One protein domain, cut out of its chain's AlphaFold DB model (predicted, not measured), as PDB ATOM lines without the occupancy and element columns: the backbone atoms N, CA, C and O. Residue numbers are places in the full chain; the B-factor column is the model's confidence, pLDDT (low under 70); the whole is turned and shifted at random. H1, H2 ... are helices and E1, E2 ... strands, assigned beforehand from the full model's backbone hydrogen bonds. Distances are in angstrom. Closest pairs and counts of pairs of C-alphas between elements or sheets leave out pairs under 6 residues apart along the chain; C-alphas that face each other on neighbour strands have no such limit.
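What this domain is: This is residues 373 to 478 of the 496 residues of the protein "Core-binding (CB) domain-containing protein" of Salinarimonadaceae bacterium HL-109 (UniProt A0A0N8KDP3). A small three-stranded sheet, E1, E2 and E3, makes one end of the domain, and the short helices H1 and H2 make the other, with the longest helix, H3, near the middle between them. H4 packs on H3, while H5 and H6 follow the sheet along the chain, H6 ending at residue 476, shortly before the printed part ends at residue 478. There are 106 printed residues, with six named helices and three named strands in the order H1 H2 H3 H4 E1 E2 E3 H5 H6; the class is mixed, helices and strands. The sheet runs E1 E2 E3, antiparallel throughout. The whole is compact, with a radius of gyration of the C-alphas of 14.5 A and spans of 38 by 34 by 29 A.

How they stand to each other: Begin with the sheet, a meander, each strand the antiparallel neighbour of the one before: E1, residues 425 to 427, E2, residues 435 to 439, and E3, residues 454 to 457. Between E1 and E2, a hairpin, find N 436 and O 426 at 2.8 A; between E2 and E3, also a hairpin, find N 437 and O 456 at 2.8 A. Next look at H3, residues 399 to 410, which is not on the sheet; its closest C-alpha to E3 is that of His 410, 7.2 A from that of Val 456. With residues 403 to 407 alone H3 touches H4, residues 414 to 418, closest at the C-alphas of Leu 403 and Ile 417, 6.4 A. With residues 400 to 401 alone it only just touches H2, residues 382 to 385, with 3 pairs of C-alphas within 8 A, closest at Ile 383 and Phe 401, 6.3 A. H1, residues 373 to 379, is near H3 and apart from the strands. H5, residues 460 to 464, is close to H3 but not clearly touching; the closest C-alphas, of Leu 405 and Leu 462, are 7.9 A apart. H5 and H6, residues 467 to 476, meet only through their link. Every O i to N i+4 pair is within hydrogen-bond range in H1, H4, H5 and H6; H3 has 6 of 8, and H2 is too short for such a pair.

Where its parts are: Find C-alpha 435 at (246.766, 229.006, 234.183); from there E2 runs 12.6 A to C-alpha 439. H3 begins at C-alpha 399, (230.476, 226.410, 220.118), and is 16.0 A long. H1 is 10.0 A long, and H6 runs 14.5 A to C-alpha 476 at (230.025, 221.110, 238.671).

The domain as a whole: The C-alphas farthest apart, those of Arg 392 and Asp 430, are 41.9 A apart. The printed part has no cut. The links H2 to H3 and E2 to E3 are long; in the first, residues 391 to 396 stand free. Mean pLDDT of the printed part is 79.8, and it is under 70 at residues 393 to 396 and 440 to 452.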
ATOM      1  N   GLU A 373     240.005 243.305 208.149       89.50
ATOM      2  CA  GLU A 373     238.598 243.552 207.808       89.50
ATOM      3  C   GLU A 373     237.707 242.309 207.940       89.50
ATOM      4  O   GLU A 373     236.518 242.404 208.256       89.50
ATOM      5  N   VAL A 374     238.253 241.131 207.635       87.94
ATOM      6  CA  VAL A 374     237.533 239.860 207.753       87.94
ATOM      7  C   VAL A 374     237.443 239.464 209.222       87.94
ATOM      8  O   VAL A 374     236.373 239.054 209.670       87.94
ATOM      9  N   ILE A 375     238.521 239.659 209.983       88.38
ATOM     10  CA  ILE A 375     238.538 239.465 211.439       88.38
ATOM     11  C   ILE A 375     237.494 240.378 212.100       88.38
ATOM     12  O   ILE A 375     236.650 239.897 212.859       88.38
ATOM     13  N   GLY A 376     237.464 241.661 211.732       88.94
ATOM     14  CA  GLY A 376     236.474 242.629 212.204       88.94
ATOM     15  C   GLY A 376     235.036 242.227 211.866       88.94
ATOM     16  O   GLY A 376     234.149 242.345 212.705       88.94
ATOM     17  N   ARG A 377     234.789 241.661 210.676       90.62
ATOM     18  CA  ARG A 377     233.467 241.123 210.308       90.62
ATOM     19  C   ARG A 377     233.067 239.893 211.124       90.62
ATOM     20  O   ARG A 377     231.899 239.773 211.494       90.62
ATOM     21  N   ILE A 378     234.003 238.986 211.406       88.75
ATOM     22  CA  ILE A 378     233.745 237.788 212.219       88.75
ATOM     23  C   ILE A 378     233.376 238.198 213.648       88.75
ATOM     24  O   ILE A 378     232.310 237.817 214.135       88.75
ATOM     25  N   PHE A 379     234.217 239.008 214.294       89.94
ATOM     26  CA  PHE A 379     234.020 239.417 215.686       89.94
ATOM     27  C   PHE A 379     233.007 240.559 215.860       89.94
ATOM     28  O   PHE A 379     232.525 240.783 216.964       89.94
ATOM     29  N   GLY A 380     232.586 241.217 214.778       89.00
ATOM     30  CA  GLY A 380     231.440 242.131 214.768       89.00
ATOM     31  C   GLY A 380     230.076 241.426 214.792       89.00
ATOM     32  O   GLY A 380     229.039 242.075 214.937       89.00
ATOM     33  N   ASN A 381     230.039 240.096 214.651       91.00
ATOM     34  CA  ASN A 381     228.796 239.333 214.695       91.00
ATOM     35  C   ASN A 381     228.104 239.458 216.069       91.00
ATOM     36  O   ASN A 381     228.757 239.465 217.111       91.00
ATOM     37  N   ARG A 382     226.762 239.452 216.078       89.94
ATOM     38  CA  ARG A 382     225.917 239.479 217.291       89.94
ATOM     39  C   ARG A 382     226.239 238.381 218.306       89.94
ATOM     40  O   ARG A 382     225.897 238.527 219.477       89.94
ATOM     41  N   ILE A 383     226.879 237.295 217.872       88.19
ATOM     42  CA  ILE A 383     227.399 236.254 218.763       88.19
ATOM     43  C   ILE A 383     228.410 236.831 219.762       88.19
ATOM     44  O   ILE A 383     228.346 236.505 220.947       88.19
ATOM     45  N   PHE A 384     229.292 237.718 219.300       88.38
ATOM     46  CA  PHE A 384     230.351 238.325 220.104       88.38
ATOM     47  C   PHE A 384     229.938 239.664 220.716       88.38
ATOM     48  O   PHE A 384     230.387 239.992 221.806       88.38
ATOM     49  N   THR A 385     229.055 240.413 220.051       87.25
ATOM     50  CA  THR A 385     228.697 241.782 220.465       87.25
ATOM     51  C   THR A 385     227.406 241.887 221.274       87.25
ATOM     52  O   THR A 385     227.225 242.853 222.005       87.25
ATOM     53  N   ALA A 386     226.493 240.919 221.160       84.12
ATOM     54  CA  ALA A 386     225.155 240.994 221.759       84.12
ATOM     55  C   ALA A 386     224.764 239.731 222.546       84.12
ATOM     56  O   ALA A 386     223.577 239.490 222.770       84.12
ATOM     57  N   GLY A 387     225.738 238.879 222.897       79.81
ATOM     58  CA  GLY A 387     225.506 237.634 223.646       79.81
ATOM     59  C   GLY A 387     224.584 236.632 222.937       79.81
ATOM     60  O   GLY A 387     224.042 235.724 223.561       79.81
ATOM     61  N   PHE A 388     224.365 236.791 221.630       83.44
ATOM     62  CA  PHE A 388     223.441 235.945 220.887       83.44
ATOM     63  C   PHE A 388     224.029 234.537 220.686       83.44
ATOM     64  O   PHE A 388     225.222 234.366 220.434       83.44
ATOM     65  N   ARG A 389     223.187 233.502 220.767       83.06
ATOM     66  CA  ARG A 389     223.559 232.106 220.478       83.06
ATOM     67  C   ARG A 389     222.483 231.462 219.620       83.06
ATOM     68  O   ARG A 389     221.302 231.479 219.975       83.06
ATOM     69  N   HIS A 390     222.865 230.850 218.500       78.19
ATOM     70  CA  HIS A 390     221.904 230.063 217.734       78.19
ATOM     71  C   HIS A 390     221.525 228.792 218.511       78.19
ATOM     72  O   HIS A 390     222.391 227.984 218.838       78.19
ATOM     73  N   LYS A 391     220.220 228.586 218.734       71.81
ATOM     74  CA  LYS A 391     219.649 227.410 219.424       71.81
ATOM     75  C   LYS A 391     219.432 226.185 218.520       71.81
ATOM     76  O   LYS A 391     218.865 225.187 218.950       71.81
ATOM     77  N   ARG A 392     219.820 226.250 217.239       70.31
ATOM     78  CA  ARG A 392     219.655 225.122 216.303       70.31
ATOM     79  C   ARG A 392     220.569 223.971 216.732       70.31
ATOM     80  O   ARG A 392     221.731 224.217 217.033       70.31
ATOM     81  N   ALA A 393     220.094 222.728 216.648       57.91
ATOM     82  CA  ALA A 393     220.858 221.538 217.055       57.91
ATOM     83  C   ALA A 393     222.255 221.440 216.401       57.91
ATOM     84  O   ALA A 393     223.213 221.020 217.038       57.91
ATOM     85  N   LYS A 394     222.402 221.892 215.146       60.44
ATOM     86  CA  LYS A 394     223.688 221.912 214.419       60.44
ATOM     87  C   LYS A 394     224.569 223.135 214.694       60.44
ATOM     88  O   LYS A 394     225.674 223.202 214.173       60.44
ATOM     89  N   ALA A 395     224.075 224.122 215.439       60.06
ATOM     90  CA  ALA A 395     224.826 225.338 215.723       60.06
ATOM     91  C   ALA A 395     225.766 225.180 216.930       60.06
ATOM     92  O   ALA A 395     226.606 226.040 217.152       60.06
ATOM     93  N   CYS A 396     225.661 224.084 217.692       64.12
ATOM     94  CA  CYS A 396     226.587 223.731 218.773       64.12
ATOM     95  C   CYS A 396     226.781 224.823 219.846       64.12
ATOM     96  O   CYS A 396     227.847 224.893 220.430       64.12
ATOM     97  N   ALA A 397     225.772 225.662 220.114       70.25
ATOM     98  CA  ALA A 397     225.730 226.603 221.245       70.25
ATOM     99  C   ALA A 397     227.049 227.352 221.548       70.25
ATOM    100  O   ALA A 397     227.472 228.169 220.728       70.25
ATOM    101  N   GLU A 398     227.676 227.079 222.700       77.75
ATOM    102  CA  GLU A 398     228.886 227.740 223.214       77.75
ATOM    103  C   GLU A 398     230.111 227.568 222.297       77.75
ATOM    104  O   GLU A 398     230.877 228.521 222.135       77.75
ATOM    105  N   VAL A 399     230.194 226.443 221.568       81.62
ATOM    106  CA  VAL A 399     230.476 226.410 220.118       81.62
ATOM    107  C   VAL A 399     230.976 227.698 219.467       81.62
ATOM    108  O   VAL A 399     232.157 227.978 219.262       81.62
ATOM    109  N   GLN A 400     229.964 228.474 219.094       84.94
ATOM    110  CA  GLN A 400     230.022 229.600 218.179       84.94
ATOM    111  C   GLN A 400     230.831 230.760 218.744       84.94
ATOM    112  O   GLN A 400     231.364 231.555 217.975       84.94
ATOM    113  N   PHE A 401     230.895 230.859 220.069       87.88
ATOM    114  CA  PHE A 401     231.549 231.954 220.761       87.88
ATOM    115  C   PHE A 401     232.980 231.587 221.143       87.88
ATOM    116  O   PHE A 401     233.919 232.267 220.740       87.88
ATOM    117  N   TRP A 402     233.179 230.472 221.844       88.50
ATOM    118  CA  TRP A 402     234.504 230.153 222.374       88.50
ATOM    119  C   TRP A 402     235.472 229.641 221.315       88.50
ATOM    120  O   TRP A 402     236.660 229.951 221.385       88.50
ATOM    121  N   LEU A 403     235.003 228.895 220.306       88.88
ATOM    122  CA  LEU A 403     235.916 228.312 219.322       88.88
ATOM    123  C   LEU A 403     236.670 229.374 218.510       88.88
ATOM    124  O   LEU A 403     237.894 229.266 218.432       88.88
ATOM    125  N   PRO A 404     236.019 230.404 217.935       89.50
ATOM    126  CA  PRO A 404     236.742 231.445 217.207       89.50
ATOM    127  C   PRO A 404     237.665 232.277 218.106       89.50
ATOM    128  O   PRO A 404     238.770 232.602 217.678       89.50
ATOM    129  N   LEU A 405     237.254 232.569 219.348       90.56
ATOM    130  CA  LEU A 405     238.069 233.326 220.307       90.56
ATOM    131  C   LEU A 405     239.347 232.572 220.686       90.56
ATOM    132  O   LEU A 405     240.439 233.114 220.546       90.56
ATOM    133  N   ILE A 406     239.226 231.303 221.086       89.31
ATOM    134  CA  ILE A 406     240.379 230.472 221.462       89.31
ATOM    135  C   ILE A 406     241.278 230.221 220.240       89.31
ATOM    136  O   ILE A 406     242.501 230.272 220.342       89.31
ATOM    137  N   ALA A 407     240.703 229.995 219.054       89.06
ATOM    138  CA  ALA A 407     241.497 229.828 217.838       89.06
ATOM    139  C   ALA A 407     242.314 231.090 217.504       89.06
ATOM    140  O   ALA A 407     243.483 230.977 217.137       89.06
ATOM    141  N   CYS A 408     241.714 232.275 217.652       88.56
ATOM    142  CA  CYS A 408     242.354 233.554 217.346       88.56
ATOM    143  C   CYS A 408     243.413 233.952 218.385       88.56
ATOM    144  O   CYS A 408     244.487 234.411 218.008       88.56
ATOM    145  N   LEU A 409     243.128 233.771 219.677       87.12
ATOM    146  CA  LEU A 409     244.006 234.213 220.765       87.12
ATOM    147  C   LEU A 409     245.130 233.215 221.079       87.12
ATOM    148  O   LEU A 409     246.206 233.625 221.511       87.12
ATOM    149  N   HIS A 410     244.904 231.915 220.856       87.00
ATOM    150  CA  HIS A 410     245.811 230.846 221.302       87.00
ATOM    151  C   HIS A 410     246.389 230.004 220.164       87.00
ATOM    152  O   HIS A 410     247.214 229.124 220.412       87.00
ATOM    153  N   GLY A 411     245.963 230.230 218.915       82.56
ATOM    154  CA  GLY A 411     246.454 229.480 217.752       82.56
ATOM    155  C   GLY A 411     246.143 227.979 217.815       82.56
ATOM    156  O   GLY A 411     246.835 227.159 217.205       82.56
ATOM    157  N   MET A 412     245.126 227.599 218.590       84.06
ATOM    158  CA  MET A 412     244.711 226.211 218.760       84.06
ATOM    159  C   MET A 412     243.871 225.749 217.567       84.06
ATOM    160  O   MET A 412     243.060 226.493 217.015       84.06
ATOM    161  N   SER A 413     244.041 224.490 217.160       78.56
ATOM    162  CA  SER A 413     243.219 223.911 216.098       78.56
ATOM    163  C   SER A 413     241.794 223.655 216.587       78.56
ATOM    164  O   SER A 413     241.572 223.305 217.746       78.56
ATOM    165  N   SER A 414     240.814 223.731 215.683       80.00
ATOM    166  CA  SER A 414     239.407 223.473 216.024       80.00
ATOM    167  C   SER A 414     239.195 222.105 216.683       80.00
ATOM    168  O   SER A 414     238.394 221.986 217.603       80.00
ATOM    169  N   SER A 415     239.948 221.078 216.278       74.06
ATOM    170  CA  SER A 415     239.898 219.754 216.908       74.06
ATOM    171  C   SER A 415     240.438 219.721 218.338       74.06
ATOM    172  O   SER A 415     239.938 218.926 219.127       74.06
ATOM    173  N   GLU A 416     241.448 220.529 218.674       80.69
ATOM    174  CA  GLU A 416     241.950 220.629 220.054       80.69
ATOM    175  C   GLU A 416     240.934 221.360 220.929       80.69
ATOM    176  O   GLU A 416     240.590 220.871 221.999       80.69
ATOM    177  N   ILE A 417     240.386 222.472 220.433       84.38
ATOM    178  CA  ILE A 417     239.413 223.292 221.167       84.38
ATOM    179  C   ILE A 417     238.149 222.488 221.500       84.38
ATOM    180  O   ILE A 417     237.667 222.527 222.627       84.38
ATOM    181  N   LEU A 418     237.639 221.700 220.549       81.94
ATOM    182  CA  LEU A 418     236.456 220.854 220.760       81.94
ATOM    183  C   LEU A 418     236.681 219.719 221.774       81.94
ATOM    184  O   LEU A 418     235.716 219.186 222.315       81.94
ATOM    185  N   GLN A 419     237.936 219.331 222.014       78.19
ATOM    186  CA  GLN A 419     238.306 218.287 222.974       78.19
ATOM    187  C   GLN A 419     238.651 218.847 224.362       78.19
ATOM    188  O   GLN A 419     238.931 218.053 225.265       78.19
ATOM    189  N   LEU A 420     238.631 220.175 224.543       83.94
ATOM    190  CA  LEU A 420     238.864 220.797 225.842       83.94
ATOM    191  C   LEU A 420     237.784 220.368 226.831       83.94
ATOM    192  O   LEU A 420     236.591 220.526 226.570       83.94
ATOM    193  N   GLY A 421     238.233 219.835 227.961       83.44
ATOM    194  CA  GLY A 421     237.422 219.488 229.123       83.44
ATOM    195  C   GLY A 421     237.863 220.274 230.361       83.44
ATOM    196  O   GLY A 421     238.923 220.911 230.349       83.44
ATOM    197  N   PRO A 422     237.081 220.238 231.447       83.75
ATOM    198  CA  PRO A 422     237.435 220.908 232.698       83.75
ATOM    199  C   PRO A 422     238.750 220.409 233.322       83.75
ATOM    200  O   PRO A 422     239.411 221.161 234.043       83.75
ATOM    201  N   ASP A 423     239.139 219.168 233.016       81.75
ATOM    202  CA  ASP A 423     240.403 218.514 233.387       81.75
ATOM    203  C   ASP A 423     241.610 219.019 232.579       81.75
ATOM    204  O   ASP A 423     242.758 218.829 232.974       81.75
ATOM    205  N   THR A 424     241.365 219.667 231.438       83.50
ATOM    206  CA  THR A 424     242.416 220.207 230.563       83.50
ATOM    207  C   THR A 424     242.780 221.656 230.882       83.50
ATOM    208  O   THR A 424     243.651 222.213 230.223       83.50
ATOM    209  N   VAL A 425     242.147 222.269 231.882       88.06
ATOM    210  CA  VAL A 425     242.458 223.629 232.345       88.06
ATOM    211  C   VAL A 425     243.057 223.544 233.742       88.06
ATOM    212  O   VAL A 425     242.401 223.082 234.676       88.06
ATOM    213  N   GLY A 426     244.299 223.990 233.892       87.56
ATOM    214  CA  GLY A 426     245.022 223.896 235.156       87.56
ATOM    215  C   GLY A 426     246.319 224.701 235.156       87.56
ATOM    216  O   GLY A 426     246.689 225.256 234.120       87.56
ATOM    217  N   PRO A 427     246.988 224.803 236.313       86.75
ATOM    218  CA  PRO A 427     248.245 225.535 236.432       86.75
ATOM    219  C   PRO A 427     249.344 224.900 235.572       86.75
ATOM    220  O   PRO A 427     249.338 223.689 235.322       86.75
ATOM    221  N   ASN A 428     250.291 225.715 235.112       85.94
ATOM    222  CA  ASN A 428     251.487 225.232 234.434       85.94
ATOM    223  C   ASN A 428     252.353 224.444 235.441       85.94
ATOM    224  O   ASN A 428     252.591 224.939 236.541       85.94
ATOM    225  N   PRO A 429     252.838 223.231 235.103       81.88
ATOM    226  CA  PRO A 429     253.726 222.478 235.989       81.88
ATOM    227  C   PRO A 429     255.013 223.213 236.374       81.88
ATOM    228  O   PRO A 429     255.521 222.988 237.467       81.88
ATOM    229  N   ASP A 430     255.528 224.061 235.480       84.00
ATOM    230  CA  ASP A 430     256.772 224.805 235.706       84.00
ATOM    231  C   ASP A 430     256.530 226.138 236.438       84.00
ATOM    232  O   ASP A 430     257.445 226.671 237.062       84.00
ATOM    233  N   ASP A 431     255.304 226.670 236.370       84.75
ATOM    234  CA  ASP A 431     254.904 227.939 236.986       84.75
ATOM    235  C   ASP A 431     253.432 227.875 237.448       84.75
ATOM    236  O   ASP A 431     252.512 228.117 236.654       84.75
ATOM    237  N   PRO A 432     253.178 227.526 238.722       86.38
ATOM    238  CA  PRO A 432     251.824 227.330 239.231       86.38
ATOM    239  C   PRO A 432     250.904 228.554 239.140       86.38
ATOM    240  O   PRO A 432     249.684 228.381 239.167       86.38
ATOM    241  N   ASP A 433     251.459 229.761 238.996       85.81
ATOM    242  CA  ASP A 433     250.687 231.005 238.916       85.81
ATOM    243  C   ASP A 433     250.100 231.238 237.510       85.81
ATOM    244  O   ASP A 433     249.187 232.049 237.328       85.81
ATOM    245  N   ILE A 434     250.570 230.498 236.497       85.31
ATOM    246  CA  ILE A 434     250.102 230.621 235.114       85.31
ATOM    247  C   ILE A 434     249.080 229.528 234.796       85.31
ATOM    248  O   ILE A 434     249.418 228.360 234.587       85.31
ATOM    249  N   LEU A 435     247.814 229.916 234.643       89.12
ATOM    250  CA  LEU A 435     246.766 229.006 234.183       89.12
ATOM    251  C   LEU A 435     246.926 228.689 232.687       89.12
ATOM    252  O   LEU A 435     247.066 229.590 231.860       89.12
ATOM    253  N   CYS A 436     246.873 227.409 232.322       90.12
ATOM    254  CA  CYS A 436     247.115 226.928 230.964       90.12
ATOM    255  C   CYS A 436     246.029 225.963 230.464       90.12
ATOM    256  O   CYS A 436     245.439 225.195 231.226       90.12
ATOM    257  N   PHE A 437     245.853 225.922 229.141       89.50
ATOM    258  CA  PHE A 437     245.307 224.760 228.448       89.50
ATOM    259  C   PHE A 437     246.373 223.663 228.386       89.50
ATOM    260  O   PHE A 437     247.413 223.823 227.745       89.50
ATOM    261  N   ASN A 438     246.105 222.536 229.029       86.25
ATOM    262  CA  ASN A 438     246.949 221.354 229.018       86.25
ATOM    263  C   ASN A 438     246.552 220.429 227.858       86.25
ATOM    264  O   ASN A 438     245.646 219.596 227.966       86.25
ATOM    265  N   ILE A 439     247.235 220.579 226.725       80.69
ATOM    266  CA  ILE A 439     246.948 219.813 225.513       80.69
ATOM    267  C   ILE A 439     247.702 218.482 225.596       80.69
ATOM    268  O   ILE A 439     248.915 218.419 225.383       80.69
ATOM    269  N   THR A 440     246.978 217.401 225.903       68.62
ATOM    270  CA  THR A 440     247.538 216.043 226.038       68.62
ATOM    271  C   THR A 440     246.729 214.982 225.287       68.62
ATOM    272  O   THR A 440     245.578 215.193 224.920       68.62
ATOM    273  N   ASN A 441     247.341 213.809 225.088       59.38
ATOM    274  CA  ASN A 441     246.681 212.597 224.581       59.38
ATOM    275  C   ASN A 441     245.957 211.794 225.689       59.38
ATOM    276  O   ASN A 441     245.684 210.609 225.508       59.38
ATOM    277  N   ALA A 442     245.715 212.380 226.868       50.53
ATOM    278  CA  ALA A 442     245.022 211.695 227.961       50.53
ATOM    279  C   ALA A 442     243.506 211.605 227.699       50.53
ATOM    280  O   ALA A 442     242.948 212.414 226.956       50.53
ATOM    281  N   ASN A 443     242.831 210.633 228.324       48.81
ATOM    282  CA  ASN A 443     241.371 210.459 228.283       48.81
ATOM    283  C   ASN A 443     240.786 210.294 226.865       48.81
ATOM    284  O   ASN A 443     239.831 210.962 226.485       48.81
ATOM    285  N   SER A 444     241.356 209.386 226.062       51.34
ATOM    286  CA  SER A 444     240.913 209.076 224.683       51.34
ATOM    287  C   SER A 444     241.008 210.235 223.676       51.34
ATOM    288  O   SER A 444     240.497 210.126 222.557       51.34
ATOM    289  N   ARG A 445     241.680 211.337 224.032       55.75
ATOM    290  CA  ARG A 445     241.873 212.497 223.156       55.75
ATOM    291  C   ARG A 445     242.974 212.229 222.139       55.75
ATOM    292  O   ARG A 445     244.033 211.691 222.466       55.75
ATOM    293  N   ARG A 446     242.724 212.604 220.884       52.84
ATOM    294  CA  ARG A 446     243.692 212.454 219.789       52.84
ATOM    295  C   ARG A 446     244.228 213.819 219.411       52.84
ATOM    296  O   ARG A 446     243.535 214.610 218.768       52.84
ATOM    297  N   ILE A 447     245.490 214.050 219.748       53.38
ATOM    298  CA  ILE A 447     246.286 215.088 219.113       53.38
ATOM    299  C   ILE A 447     246.748 214.548 217.751       53.38
ATOM    300  O   ILE A 447     247.037 213.357 217.595       53.38
ATOM    301  N   LYS A 448     246.774 215.400 216.721       49.09
ATOM    302  CA  LYS A 448     247.385 215.026 215.436       49.09
ATOM    303  C   LYS A 448     248.863 214.709 215.673       49.09
ATOM    304  O   LYS A 448     249.508 215.412 216.431       49.09
ATOM    305  N   GLU A 449     249.401 213.711 214.980       41.38
ATOM    306  CA  GLU A 449     250.755 213.144 215.159       41.38
ATOM    307  C   GLU A 449     251.901 214.189 215.198       41.38
ATOM    308  O   GLU A 449     252.939 213.949 215.803       41.38
ATOM    309  N   ASN A 450     251.675 215.388 214.643       37.81
ATOM    310  CA  ASN A 450     252.621 216.511 214.627       37.81
ATOM    311  C   ASN A 450     252.504 217.502 215.802       37.81
ATOM    312  O   ASN A 450     253.354 218.381 215.932       37.81
ATOM    313  N   ALA A 451     251.465 217.425 216.634       48.78
ATOM    314  CA  ALA A 451     251.307 218.309 217.785       48.78
ATOM    315  C   ALA A 451     251.822 217.607 219.056       48.78
ATOM    316  O   ALA A 451     251.362 216.536 219.451       48.78
ATOM    317  N   ARG A 452     252.852 218.204 219.666       55.31
ATOM    318  CA  ARG A 452     253.457 217.737 220.922       55.31
ATOM    319  C   ARG A 452     252.544 218.097 222.098       55.31
ATOM    320  O   ARG A 452     251.815 219.085 222.016       55.31
ATOM    321  N   LYS A 453     252.623 217.331 223.196       71.31
ATOM    322  CA  LYS A 453     252.046 217.757 224.483       71.31
ATOM    323  C   LYS A 453     252.562 219.163 224.793       71.31
ATOM    324  O   LYS A 453     253.772 219.382 224.715       71.31
ATOM    325  N   ARG A 454     251.662 220.100 225.078       81.19
ATOM    326  CA  ARG A 454     252.019 221.503 225.314       81.19
ATOM    327  C   ARG A 454     251.057 222.153 226.297       81.19
ATOM    328  O   ARG A 454     249.870 221.831 226.305       81.19
ATOM    329  N   TYR A 455     251.589 223.097 227.060       86.50
ATOM    330  CA  TYR A 455     250.838 223.979 227.940       86.50
ATOM    331  C   TYR A 455     250.690 225.323 227.232       86.50
ATOM    332  O   TYR A 455     251.689 225.915 226.824       86.50
ATOM    333  N   VAL A 456     249.454 225.767 227.007       88.50
ATOM    334  CA  VAL A 456     249.169 227.048 226.348       88.50
ATOM    335  C   VAL A 456     248.613 228.021 227.386       88.50
ATOM    336  O   VAL A 456     247.501 227.782 227.858       88.50
ATOM    337  N   PRO A 457     249.338 229.096 227.745       91.06
ATOM    338  CA  PRO A 457     248.870 230.067 228.730       91.06
ATOM    339  C   PRO A 457     247.520 230.671 228.347       91.06
ATOM    340  O   PRO A 457     247.324 231.130 227.216       91.06
ATOM    341  N   ILE A 458     246.582 230.674 229.293       90.62
ATOM    342  CA  ILE A 458     245.279 231.306 229.112       90.62
ATOM    343  C   ILE A 458     245.481 232.816 229.202       90.62
ATOM    344  O   ILE A 458     246.076 233.347 230.134       90.62
ATOM    345  N   ARG A 459     245.004 233.505 228.170       87.62
ATOM    346  CA  ARG A 459     245.128 234.952 228.004       87.62
ATOM    347  C   ARG A 459     244.092 235.640 228.897       87.62
ATOM    348  O   ARG A 459     242.973 235.135 229.003       87.62
ATOM    349  N   HIS A 460     244.451 236.771 229.505       87.56
ATOM    350  CA  HIS A 460     243.568 237.507 230.421       87.56
ATOM    351  C   HIS A 460     242.234 237.890 229.764       87.56
ATOM    352  O   HIS A 460     241.201 237.813 230.413       87.56
ATOM    353  N   GLU A 461     242.228 238.164 228.456       87.38
ATOM    354  CA  GLU A 461     241.015 238.500 227.706       87.38
ATOM    355  C   GLU A 461     239.961 237.376 227.750       87.38
ATOM    356  O   GLU A 461     238.767 237.645 227.823       87.38
ATOM    357  N   LEU A 462     240.371 236.096 227.753       88.94
ATOM    358  CA  LEU A 462     239.417 234.992 227.934       88.94
ATOM    359  C   LEU A 462     238.877 234.936 229.365       88.94
ATOM    360  O   LEU A 462     237.715 234.589 229.565       88.94
ATOM    361  N   VAL A 463     239.717 235.257 230.351       86.69
ATOM    362  CA  VAL A 463     239.319 235.285 231.762       86.69
ATOM    363  C   VAL A 463     238.273 236.377 231.987       86.69
ATOM    364  O   VAL A 463     237.233 236.091 232.572       86.69
ATOM    365  N   GLU A 464     238.488 237.576 231.442       86.88
ATOM    366  CA  GLU A 464     237.540 238.699 231.501       86.88
ATOM    367  C   GLU A 464     236.200 238.388 230.826       86.88
ATOM    368  O   GLU A 464     235.147 238.809 231.300       86.88
ATOM    369  N   LEU A 465     236.218 237.601 229.747       86.19
ATOM    370  CA  LEU A 465     235.008 237.144 229.058       86.19
ATOM    371  C   LEU A 465     234.246 236.040 229.817       86.19
ATOM    372  O   LEU A 465     233.239 235.545 229.307       86.19
ATOM    373  N   GLY A 466     234.705 235.638 231.007       86.94
ATOM    374  CA  GLY A 466     234.042 234.639 231.850       86.94
ATOM    375  C   GLY A 466     234.391 233.193 231.493       86.94
ATOM    376  O   GLY A 466     233.610 232.277 231.755       86.94
ATOM    377  N   PHE A 467     235.555 232.939 230.879       87.69
ATOM    378  CA  PHE A 467     235.949 231.569 230.525       87.69
ATOM    379  C   PHE A 467     236.084 230.658 231.755       87.69
ATOM    380  O   PHE A 467     235.769 229.471 231.686       87.69
ATOM    381  N   LEU A 468     236.524 231.196 232.895       85.44
ATOM    382  CA  LEU A 468     236.648 230.415 234.128       85.44
ATOM    383  C   LEU A 468     235.283 229.986 234.676       85.44
ATOM    384  O   LEU A 468     235.153 228.850 235.125       85.44
ATOM    385  N   ASP A 469     234.253 230.821 234.527       86.31
ATOM    386  CA  ASP A 469     232.884 230.472 234.919       86.31
ATOM    387  C   ASP A 469     232.353 229.292 234.092       86.31
ATOM    388  O   ASP A 469     231.683 228.401 234.620       86.31
ATOM    389  N   LEU A 470     232.699 229.236 232.798       84.38
ATOM    390  CA  LEU A 470     232.387 228.094 231.931       84.38
ATOM    391  C   LEU A 470     233.076 226.814 232.426       84.38
ATOM    392  O   LEU A 470     232.444 225.757 232.488       84.38
ATOM    393  N   VAL A 471     234.358 226.905 232.792       85.75
ATOM    394  CA  VAL A 471     235.137 225.770 233.314       85.75
ATOM    395  C   VAL A 471     234.564 225.273 234.635       85.75
ATOM    396  O   VAL A 471     234.387 224.068 234.810       85.75
ATOM    397  N   GLU A 472     234.240 226.176 235.558       84.44
ATOM    398  CA  GLU A 472     233.629 225.817 236.835       84.44
ATOM    399  C   GLU A 472     232.253 225.186 236.660       84.44
ATOM    400  O   GLU A 472     231.947 224.185 237.310       84.44
ATOM    401  N   LYS A 473     231.429 225.735 235.766       83.69
ATOM    402  CA  LYS A 473     230.120 225.167 235.455       83.69
ATOM    403  C   LYS A 473     230.254 223.739 234.929       83.69
ATOM    404  O   LYS A 473     229.588 222.852 235.453       83.69
ATOM    405  N   ALA A 474     231.161 223.507 233.982       82.31
ATOM    406  CA  ALA A 474     231.442 222.171 233.458       82.31
ATOM    407  C   ALA A 474     231.975 221.218 234.545       82.31
ATOM    408  O   ALA A 474     231.565 220.063 234.592       82.31
ATOM    409  N   ARG A 475     232.824 221.696 235.473       82.50
ATOM    410  CA  ARG A 475     233.285 220.906 236.637       82.50
ATOM    411  C   ARG A 475     232.136 220.491 237.549       82.50
ATOM    412  O   ARG A 475     232.104 219.354 237.999       82.50
ATOM    413  N   ARG A 476     231.199 221.401 237.828       82.31
ATOM    414  CA  ARG A 476     230.025 221.110 238.671       82.31
ATOM    415  C   ARG A 476     229.047 220.147 237.999       82.31
ATOM    416  O   ARG A 476     228.332 219.443 238.701       82.31
ATOM    417  N   GLN A 477     229.001 220.144 236.669       78.06
ATOM    418  CA  GLN A 477     228.117 219.297 235.865       78.06
ATOM    419  C   GLN A 477     228.768 217.967 235.439       78.06
ATOM    420  O   GLN A 477     228.113 217.175 234.771       78.06
ATOM    421  N   ASP A 478     230.021 217.714 235.843       70.69
ATOM    422  CA  ASP A 478     230.847 216.570 235.422       70.69
ATOM    423  C   ASP A 478     230.920 216.398 233.889       70.69
ATOM    424  O   ASP A 478     230.953 215.298 233.335       70.69
TER     425      ASP A 478